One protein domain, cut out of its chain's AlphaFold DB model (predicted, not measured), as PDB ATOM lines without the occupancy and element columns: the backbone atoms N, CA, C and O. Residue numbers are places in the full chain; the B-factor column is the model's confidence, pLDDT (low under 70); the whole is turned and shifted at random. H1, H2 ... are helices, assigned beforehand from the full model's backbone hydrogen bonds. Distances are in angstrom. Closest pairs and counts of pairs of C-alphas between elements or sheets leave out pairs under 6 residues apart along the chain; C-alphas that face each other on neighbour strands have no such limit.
ATOM      1  N   ASN A  73      79.890  81.075  84.445       52.25
ATOM      2  CA  ASN A  73      78.640  81.118  85.185       52.25
ATOM      3  C   ASN A  73      77.389  80.756  84.362       52.25
ATOM      4  O   ASN A  73      76.417  80.352  84.980       52.25
ATOM      5  N   ASP A  74      77.399  80.783  83.019       57.75
ATOM      6  CA  ASP A  74      76.223  80.342  82.236       57.75
ATOM      7  C   ASP A  74      76.498  79.599  80.916       57.75
ATOM      8  O   ASP A  74      75.580  78.980  80.370       57.75
ATOM      9  N   ASP A  75      77.727  79.597  80.389       75.38
ATOM     10  CA  ASP A  75      78.026  78.903  79.128       75.38
ATOM     11  C   ASP A  75      78.479  77.454  79.371       75.38
ATOM     12  O   ASP A  75      79.667  77.143  79.507       75.38
ATOM     13  N   LEU A  76      77.505  76.539  79.384       84.31
ATOM     14  CA  LEU A  76      77.752  75.096  79.472       84.31
ATOM     15  C   LEU A  76      78.586  74.563  78.295       84.31
ATOM     16  O   LEU A  76      79.308  73.577  78.447       84.31
ATOM     17  N   GLY A  77      78.517  75.206  77.126       87.06
ATOM     18  CA  GLY A  77      79.320  74.847  75.961       87.06
ATOM     19  C   GLY A  77      80.793  75.191  76.166       87.06
ATOM     20  O   GLY A  77      81.666  74.375  75.866       87.06
ATOM     21  N   LEU A  78      81.081  76.366  76.726       81.12
ATOM     22  CA  LEU A  78      82.434  76.748  77.124       81.12
ATOM     23  C   LEU A  78      82.951  75.845  78.244       81.12
ATOM     24  O   LEU A  78      84.057  75.316  78.129       81.12
ATOM     25  N   ALA A  79      82.151  75.604  79.286       87.00
ATOM     26  CA  ALA A  79      82.524  74.697  80.368       87.00
ATOM     27  C   ALA A  79      82.875  73.299  79.836       87.00
ATOM     28  O   ALA A  79      83.918  72.750  80.190       87.00
ATOM     29  N   LEU A  80      82.074  72.761  78.909       90.94
ATOM     30  CA  LEU A  80      82.359  71.484  78.257       90.94
ATOM     31  C   LEU A  80      83.670  71.513  77.464       90.94
ATOM     32  O   LEU A  80      84.442  70.563  77.555       90.94
ATOM     33  N   LYS A  81      83.988  72.595  76.742       88.88
ATOM     34  CA  LYS A  81      85.290  72.718  76.056       88.88
ATOM     35  C   LYS A  81      86.476  72.636  77.021       88.88
ATOM     36  O   LYS A  81      87.551  72.204  76.612       88.88
ATOM     37  N   TYR A  82      86.304  73.055  78.275       87.38
ATOM     38  CA  TYR A  82      87.335  72.939  79.308       87.38
ATOM     39  C   TYR A  82      87.507  71.520  79.833       87.38
ATOM     40  O   TYR A  82      88.645  71.092  80.009       87.38
ATOM     41  N   VAL A  83      86.403  70.823  80.101       93.25
ATOM     42  CA  VAL A  83      86.430  69.534  80.813       93.25
ATOM     43  C   VAL A  83      86.296  68.314  79.903       93.25
ATOM     44  O   VAL A  83      86.435  67.190  80.373       93.25
ATOM     45  N   SER A  84      86.021  68.510  78.612       95.19
ATOM     46  CA  SER A  84      85.958  67.432  77.625       95.19
ATOM     47  C   SER A  84      87.312  66.737  77.510       95.19
ATOM     48  O   SER A  84      88.343  67.362  77.232       95.19
ATOM     49  N   ALA A  85      87.308  65.413  77.658       95.75
ATOM     50  CA  ALA A  85      88.510  64.602  77.513       95.75
ATOM     51  C   ALA A  85      89.163  64.760  76.122       95.75
ATOM     52  O   ALA A  85      90.394  64.760  76.012       95.75
ATOM     53  N   LYS A  86      88.366  64.941  75.057       95.94
ATOM     54  CA  LYS A  86      88.861  65.170  73.683       95.94
ATOM     55  C   LYS A  86      89.638  66.475  73.528       95.94
ATOM     56  O   LYS A  86      90.585  66.515  72.743       95.94
ATOM     57  N   GLU A  87      89.260  67.512  74.269       92.31
ATOM     58  CA  GLU A  87      89.873  68.845  74.196       92.31
ATOM     59  C   GLU A  87      91.238  68.910  74.900       92.31
ATOM     60  O   GLU A  87      92.014  69.830  74.642       92.31
ATOM     61  N   LYS A  88      91.568  67.921  75.749       92.62
ATOM     62  CA  LYS A  88      92.869  67.784  76.436       92.62
ATOM     63  C   LYS A  88      93.304  69.053  77.183       92.62
ATOM     64  O   LYS A  88      94.467  69.452  77.118       92.62
ATOM     65  N   ARG A  89      92.364  69.687  77.888       89.88
ATOM     66  CA  ARG A  89      92.622  70.880  78.708       89.88
ATOM     67  C   ARG A  89      92.747  70.510  80.179       89.88
ATOM     68  O   ARG A  89      93.829  70.132  80.620       89.88
ATOM     69  N   VAL A  90      91.656  70.605  80.933       92.12
ATOM     70  CA  VAL A  90      91.604  70.242  82.351       92.12
ATOM     71  C   VAL A  90      90.655  69.070  82.543       92.12
ATOM     72  O   VAL A  90      89.718  68.894  81.777       92.12
ATOM     73  N   GLY A  91      90.894  68.251  83.567       93.50
ATOM     74  CA  GLY A  91      90.006  67.121  83.851       93.50
ATOM     75  C   GLY A  91      88.657  67.550  84.431       93.50
ATOM     76  O   GLY A  91      87.659  66.880  84.211       93.50
ATOM     77  N   MET A  92      88.632  68.651  85.189       93.81
ATOM     78  CA  MET A  92      87.451  69.177  85.882       93.81
ATOM     79  C   MET A  92      87.578  70.692  86.067       93.81
ATOM     80  O   MET A  92      88.687  71.231  86.032       93.81
ATOM     81  N   GLY A  93      86.457  71.364  86.332       90.31
ATOM     82  CA  GLY A  93      86.406  72.783  86.685       90.31
ATOM     83  C   GLY A  93      85.569  73.041  87.939       90.31
ATOM     84  O   GLY A  93      84.630  72.295  88.229       90.31
ATOM     85  N   PHE A  94      85.907  74.105  88.671       90.56
ATOM     86  CA  PHE A  94      85.069  74.650  89.739       90.56
ATOM     87  C   PHE A  94      84.208  75.778  89.172       90.56
ATOM     88  O   PHE A  94      84.732  76.810  88.754       90.56
ATOM     89  N   GLN A  95      82.897  75.571  89.165       87.25
ATOM     90  CA  GLN A  95      81.901  76.608  88.898       87.25
ATOM     91  C   GLN A  95      81.500  77.267  90.219       87.25
ATOM     92  O   GLN A  95      81.428  76.592  91.242       87.25
ATOM     93  N   PHE A  96      81.280  78.578  90.217       87.25
ATOM     94  CA  PHE A  96      81.013  79.328  91.446       87.25
ATOM     95  C   PHE A  96      79.547  79.749  91.586       87.25
ATOM     96  O   PHE A  96      79.162  80.256  92.630       87.25
ATOM     97  N   GLU A  97      78.713  79.515  90.577       87.12
ATOM     98  CA  GLU A  97      77.316  79.947  90.572       87.12
ATOM     99  C   GLU A  97      76.538  79.415  91.776       87.12
ATOM    100  O   GLU A  97      75.832  80.177  92.424       87.12
ATOM    101  N   THR A  98      76.703  78.134  92.123       89.94
ATOM    102  CA  THR A  98      75.961  77.528  93.242       89.94
ATOM    103  C   THR A  98      76.393  78.088  94.599       89.94
ATOM    104  O   THR A  98      75.549  78.347  95.452       89.94
ATOM    105  N   VAL A  99      77.698  78.283  94.805       89.19
ATOM    106  CA  VAL A  99      78.261  78.744  96.090       89.19
ATOM    107  C   VAL A  99      78.198  80.261  96.269       89.19
ATOM    108  O   VAL A  99      78.325  80.742  97.390       89.19
ATOM    109  N   LEU A 100      77.978  81.007  95.185       87.12
ATOM    110  CA  LEU A 100      77.774  82.455  95.193       87.12
ATOM    111  C   LEU A 100      76.291  82.839  95.096       87.12
ATOM    112  O   LEU A 100      75.961  83.993  94.845       87.12
ATOM    113  N   LEU A 101      75.355  81.908  95.287       88.38
ATOM    114  CA  LEU A 101      73.947  82.290  95.345       88.38
ATOM    115  C   LEU A 101      73.719  83.309  96.463       88.38
ATOM    116  O   LEU A 101      74.012  83.065  97.632       88.38
ATOM    117  N   GLY A 102      73.176  84.462  96.079       84.62
ATOM    118  CA  GLY A 102      72.904  85.554  96.999       84.62
ATOM    119  C   GLY A 102      74.066  86.517  97.240       84.62
ATOM    120  O   GLY A 102      73.878  87.423  98.036       84.62
ATOM    121  N   TYR A 103      75.233  86.400  96.597       79.38
ATOM    122  CA  TYR A 103      76.270  87.449  96.653       79.38
ATOM    123  C   TYR A 103      77.289  87.325  95.507       79.38
ATOM    124  O   TYR A 103      77.318  86.328  94.799       79.38
ATOM    125  N   GLU A 104      78.161  88.314  95.304       72.19
ATOM    126  CA  GLU A 104      79.218  88.238  94.284       72.19
ATOM    127  C   GLU A 104      80.609  88.254  94.934       72.19
ATOM    128  O   GLU A 104      80.804  88.853  95.986       72.19
ATOM    129  N   MET A 105      81.630  87.644  94.312       67.88
ATOM    130  CA  MET A 105      82.989  87.548  94.901       67.88
ATOM    131  C   MET A 105      83.653  88.895  95.240       67.88
ATOM    132  O   MET A 105      84.677  88.920  95.917       67.88
ATOM    133  N   CYS A 106      83.108  89.999  94.738       72.12
ATOM    134  CA  CYS A 106      83.612  91.351  94.934       72.12
ATOM    135  C   CYS A 106      82.524  92.319  95.424       72.12
ATOM    136  O   CYS A 106      82.766  93.524  95.470       72.12
ATOM    137  N   ASP A 107      81.347  91.801  95.782       72.19
ATOM    138  CA  ASP A 107      80.254  92.582  96.344       72.19
ATOM    139  C   ASP A 107      79.723  91.890  97.602       72.19
ATOM    140  O   ASP A 107      79.272  90.745  97.575       72.19
ATOM    141  N   PHE A 108      79.791  92.605  98.722       80.06
ATOM    142  CA  PHE A 108      79.330  92.120 100.020       80.06
ATOM    143  C   PHE A 108      77.841  92.419 100.262       80.06
ATOM    144  O   PHE A 108      77.349  92.221 101.375       80.06
ATOM    145  N   ASP A 109      77.113  92.894  99.250       81.56
ATOM    146  CA  ASP A 109      75.661  93.059  99.288       81.56
ATOM    147  C   ASP A 109      74.938  91.706  99.178       81.56
ATOM    148  O   ASP A 109      74.538  91.255  98.104       81.56
ATOM    149  N   VAL A 110      74.781  91.041 100.324       86.62
ATOM    150  CA  VAL A 110      74.136  89.727 100.410       86.62
ATOM    151  C   VAL A 110      72.621  89.841 100.203       86.62
ATOM    152  O   VAL A 110      71.911  90.546 100.926       86.62
ATOM    153  N   LYS A 111      72.102  89.080  99.241       87.44
ATOM    154  CA  LYS A 111      70.688  88.923  98.903       87.44
ATOM    155  C   LYS A 111      70.175  87.537  99.298       87.44
ATOM    156  O   LYS A 111      70.904  86.551  99.207       87.44
ATOM    157  N   PRO A 112      68.900  87.424  99.703       92.75
ATOM    158  CA  PRO A 112      68.296  86.122  99.940       92.75
ATOM    159  C   PRO A 112      68.163  85.336  98.627       92.75
ATOM    160  O   PRO A 112      67.859  85.909  97.582       92.75
ATOM    161  N   PHE A 113      68.302  84.016  98.707       93.75
ATOM    162  CA  PHE A 113      67.971  83.077  97.634       93.75
ATOM    163  C   PHE A 113      67.065  81.967  98.180       93.75
ATOM    164  O   PHE A 113      66.996  81.735  99.389       93.75
ATOM    165  N   SER A 114      66.333  81.281  97.304       96.44
ATOM    166  CA  SER A 114      65.464  80.171  97.695       96.44
ATOM    167  C   SER A 114      66.147  78.814  97.513       96.44
ATOM    168  O   SER A 114      67.036  78.640  96.682       96.44
ATOM    169  N   LEU A 115      65.648  77.784  98.205       97.50
ATOM    170  CA  LEU A 115      66.061  76.397  97.954       97.50
ATOM    171  C   LEU A 115      65.853  75.979  96.485       97.50
ATOM    172  O   LEU A 115      66.557  75.108  95.976       97.50
ATOM    173  N   VAL A 116      64.872  76.575  95.801       98.00
ATOM    174  CA  VAL A 116      64.621  76.311  94.381       98.00
ATOM    175  C   VAL A 116      65.758  76.864  93.523       98.00
ATOM    176  O   VAL A 116      66.165  76.186  92.584       98.00
ATOM    177  N   ASP A 117      66.302  78.034  93.856       94.44
ATOM    178  CA  ASP A 117      67.433  78.633  93.133       94.44
ATOM    179  C   ASP A 117      68.696  77.782  93.301       94.44
ATOM    180  O   ASP A 117      69.343  77.440  92.311       94.44
ATOM    181  N   PHE A 118      68.959  77.318  94.528       95.31
ATOM    182  CA  PHE A 118      70.033  76.362  94.811       95.31
ATOM    183  C   PHE A 118      69.909  75.091  93.973       95.31
ATOM    184  O   PHE A 118      70.831  74.731  93.245       95.31
ATOM    185  N   LYS A 119      68.741  74.438  94.015       97.25
ATOM    186  CA  LYS A 119      68.505  73.198  93.264       97.25
ATOM    187  C   LYS A 119      68.639  73.396  91.761       97.25
ATOM    188  O   LYS A 119      69.145  72.501  91.095       97.25
ATOM    189  N   LYS A 120      68.187  74.531  91.222       95.62
ATOM    190  CA  LYS A 120      68.332  74.846  89.795       95.62
ATOM    191  C   LYS A 120      69.802  74.940  89.398       95.62
ATOM    192  O   LYS A 120      70.182  74.300  88.424       95.62
ATOM    193  N   SER A 121      70.601  75.697  90.153       91.44
ATOM    194  CA  SER A 121      72.032  75.862  89.874       91.44
ATOM    195  C   SER A 121      72.781  74.533  89.995       91.44
ATOM    196  O   SER A 121      73.449  74.117  89.051       91.44
ATOM    197  N   ASP A 122      72.592  73.811  91.101       94.62
ATOM    198  CA  ASP A 122      73.238  72.515  91.326       94.62
ATOM    199  C   ASP A 122      72.857  71.498  90.237       94.62
ATOM    200  O   ASP A 122      73.726  70.933  89.576       94.62
ATOM    201  N   THR A 123      71.558  71.351  89.944       96.31
ATOM    202  CA  THR A 123      71.073  70.430  88.901       96.31
ATOM    203  C   THR A 123      71.648  70.784  87.529       96.31
ATOM    204  O   THR A 123      72.101  69.889  86.819       96.31
ATOM    205  N   LYS A 124      71.699  72.075  87.162       93.81
ATOM    206  CA  LYS A 124      72.302  72.542  85.900       93.81
ATOM    207  C   LYS A 124      73.737  72.024  85.753       93.81
ATOM    208  O   LYS A 124      74.084  71.440  84.727       93.81
ATOM    209  N   TRP A 125      74.552  72.188  86.794       92.62
ATOM    210  CA  TRP A 125      75.971  71.823  86.790       92.62
ATOM    211  C   TRP A 125      76.263  70.340  87.018       92.62
ATOM    212  O   TRP A 125      77.337  69.868  86.640       92.62
ATOM    213  N   GLN A 126      75.335  69.592  87.604       95.06
ATOM    214  CA  GLN A 126      75.460  68.137  87.686       95.06
ATOM    215  C   GLN A 126      75.010  67.450  86.391       95.06
ATOM    216  O   GLN A 126      75.575  66.424  86.022       95.06
ATOM    217  N   GLN A 127      74.054  68.030  85.657       95.94
ATOM    218  CA  GLN A 127      73.504  67.424  84.441       95.94
ATOM    219  C   GLN A 127      74.221  67.824  83.148       95.94
ATOM    220  O   GLN A 127      74.102  67.108  82.158       95.94
ATOM    221  N   PHE A 128      74.992  68.921  83.106       93.06
ATOM    222  CA  PHE A 128      75.600  69.361  81.835       93.06
ATOM    223  C   PHE A 128      76.589  68.355  81.225       93.06
ATOM    224  O   PHE A 128      76.889  68.450  80.039       93.06
ATOM    225  N   ILE A 129      77.104  67.407  82.014       94.75
ATOM    226  CA  ILE A 129      77.998  66.336  81.550       94.75
ATOM    227  C   ILE A 129      77.249  65.125  80.965       94.75
ATOM    228  O   ILE A 129      77.864  64.237  80.375       94.75
ATOM    229  N   GLU A 130      75.922  65.061  81.108       96.50
ATOM    230  CA  GLU A 130      75.127  63.953  80.581       96.50
ATOM    231  C   GLU A 130      75.233  63.886  79.048       96.50
ATOM    232  O   GLU A 130      75.083  64.877  78.331       96.50
ATOM    233  N   GLY A 131      75.512  62.690  78.525       97.12
ATOM    234  CA  GLY A 131      75.609  62.459  77.081       97.12
ATOM    235  C   GLY A 131      76.867  63.021  76.404       97.12
ATOM    236  O   GLY A 131      76.930  63.019  75.174       97.12
ATOM    237  N   ASN A 132      77.876  63.472  77.157       96.38
ATOM    238  CA  ASN A 132      79.165  63.915  76.618       96.38
ATOM    239  C   ASN A 132      80.365  63.306  77.371       96.38
ATOM    240  O   ASN A 132      80.207  62.378  78.158       96.38
ATOM    241  N   ASP A 133      81.583  63.749  77.040       97.31
ATOM    242  CA  ASP A 133      82.848  63.237  77.588       97.31
ATOM    243  C   ASP A 133      83.515  64.196  78.587       97.31
ATOM    244  O   ASP A 133      84.726  64.122  78.808       97.31
ATOM    245  N   GLY A 134      82.738  65.128  79.138       96.12
ATOM    246  CA  GLY A 134      83.157  66.025  80.202       96.12
ATOM    247  C   GLY A 134      83.028  65.404  81.592       96.12
ATOM    248  O   GLY A 134      82.364  64.385  81.787       96.12
ATOM    249  N   TRP A 135      83.639  66.057  82.581       96.38
ATOM    250  CA  TRP A 135      83.481  65.710  83.992       96.38
ATOM    251  C   TRP A 135      83.306  66.966  84.852       96.38
ATOM    252  O   TRP A 135      83.935  67.997  84.606       96.38
ATOM    253  N   THR A 136      82.442  66.885  85.864       94.12
ATOM    254  CA  THR A 136      82.130  68.001  86.771       94.12
ATOM    255  C   THR A 136      82.734  67.782  88.156       94.12
ATOM    256  O   THR A 136      83.120  66.670  88.517       94.12
ATOM    257  N   SER A 137      82.822  68.852  88.943       94.62
ATOM    258  CA  SER A 137      83.175  68.782  90.360       94.62
ATOM    259  C   SER A 137      81.942  69.012  91.236       94.62
ATOM    260  O   SER A 137      80.937  69.572  90.800       94.62
ATOM    261  N   VAL A 138      82.028  68.577  92.493       95.31
ATOM    262  CA  VAL A 138      81.017  68.846  93.520       95.31
ATOM    263  C   VAL A 138      81.724  69.477  94.708       95.31
ATOM    264  O   VAL A 138      82.654  68.883  95.258       95.31
ATOM    265  N   PHE A 139      81.304  70.677  95.100       95.06
ATOM    266  CA  PHE A 139      81.782  71.334  96.312       95.06
ATOM    267  C   PHE A 139      80.753  72.346  96.820       95.06
ATOM    268  O   PHE A 139      79.998  72.918  96.041       95.06
ATOM    269  N   LEU A 140      80.760  72.568  98.135       95.69
ATOM    270  CA  LEU A 140      79.997  73.630  98.802       95.69
ATOM    271  C   LEU A 140      80.882  74.508  99.693       95.69
ATOM    272  O   LEU A 140      80.424  75.527 100.192       95.69
ATOM    273  N   GLU A 141      82.141  74.114  99.905       94.62
ATOM    274  CA  GLU A 141      83.101  74.833 100.738       94.62
ATOM    275  C   GLU A 141      84.496  74.794 100.109       94.62
ATOM    276  O   GLU A 141      84.903  73.800  99.503       94.62
ATOM    277  N   ASN A 142      85.240  75.880 100.286       94.06
ATOM    278  CA  ASN A 142      86.681  75.969 100.086       94.06
ATOM    279  C   ASN A 142      87.224  77.074 101.023       94.06
ATOM    280  O   ASN A 142      86.546  77.463 101.969       94.06
ATOM    281  N   HIS A 143      88.455  77.539 100.819       95.19
ATOM    282  CA  HIS A 143      89.070  78.549 101.689       95.19
ATOM    283  C   HIS A 143      88.609  79.993 101.413       95.19
ATOM    284  O   HIS A 143      88.894  80.865 102.228       95.19
ATOM    285  N   ASP A 144      87.893  80.229 100.311       89.62
ATOM    286  CA  ASP A 144      87.429  81.545  99.853       89.62
ATOM    287  C   ASP A 144      85.936  81.792 100.132       89.62
ATOM    288  O   ASP A 144      85.466  82.922  99.996       89.62
ATOM    289  N   ILE A 145      85.172  80.754 100.498       88.12
ATOM    290  CA  ILE A 145      83.717  80.838 100.710       88.12
ATOM    291  C   ILE A 145      83.313  80.506 102.156       88.12
ATOM    292  O   ILE A 145      84.010  79.737 102.829       88.12
ATOM    293  N   PRO A 146      82.197  81.073 102.663       89.50
ATOM    294  CA  PRO A 146      81.683  80.773 103.997       89.50
ATOM    295  C   PRO A 146      81.345  79.290 104.199       89.50
ATOM    296  O   PRO A 146      81.224  78.513 103.255       89.50
ATOM    297  N   ARG A 147      81.146  78.901 105.463       94.88
ATOM    298  CA  ARG A 147      80.666  77.556 105.807       94.88
ATOM    299  C   ARG A 147      79.242  77.351 105.302       94.88
ATOM    300  O   ARG A 147      78.397  78.220 105.482       94.88
ATOM    301  N   SER A 148      78.978  76.172 104.755       94.00
ATOM    302  CA  SER A 148      77.714  75.808 104.101       94.00
ATOM    303  C   SER A 148      76.507  75.718 105.046       94.00
ATOM    304  O   SER A 148      75.371  75.705 104.584       94.00
ATOM    305  N   VAL A 149      76.743  75.647 106.360       94.44
ATOM    306  CA  VAL A 149      75.711  75.472 107.401       94.44
ATOM    307  C   VAL A 149      75.381  76.749 108.188       94.44
ATOM    308  O   VAL A 149      74.602  76.670 109.139       94.44
ATOM    309  N   SER A 150      76.019  77.877 107.860       86.69
ATOM    310  CA  SER A 150      75.893  79.153 108.589       86.69
ATOM    311  C   SER A 150      74.603  79.913 108.298       86.69
ATOM    312  O   SER A 150      74.072  79.783 107.175       86.69
TER     313      SER A 150
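AT A GLANCE: This is residues 73 to 150 of the 150 residues of a protein of Pseudogymnoascus sp. 03VT05 (UniProt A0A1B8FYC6). This is an elongated body with little regular structure, in which a long loop stretch, helix H2 and a second loop stretch run one after another along the length. H2 lies along one side, and short H1 sits toward the end where Lys 86 lies. The 78 printed residues hold H1, then H2, and no named strand; the class is all helix, with 21 residues in named elements. The whole is only just compact, close to loose, with a radius of gyration of the C-alphas of 13.6 A and spans of 39 by 25 by 20 A.

HOW THE PARTS SIT: Look first at H1, residues 76 to 83, then at H2, residues 115 to 127. They are only just apart, their closest C-alphas 8.2 A from each other. In both, every O i to N i+4 pair is within hydrogen-bond range.

IN THESE COORDINATES: Find C-alpha 76 at (77.752, 75.096, 79.472), where H1 begins. H2 runs 17.8 A from C-alpha 115 to C-alpha 127 at (73.504, 67.424, 84.441).

THE WHOLE: The farthest C-alphas, of Lys 86 and Asp 109, are 40.1 A apart. The H1 to H2 link is long, 31 residues. The printed part has no cut. Look for pLDDT under 70 at residues 73 to 74 and 105.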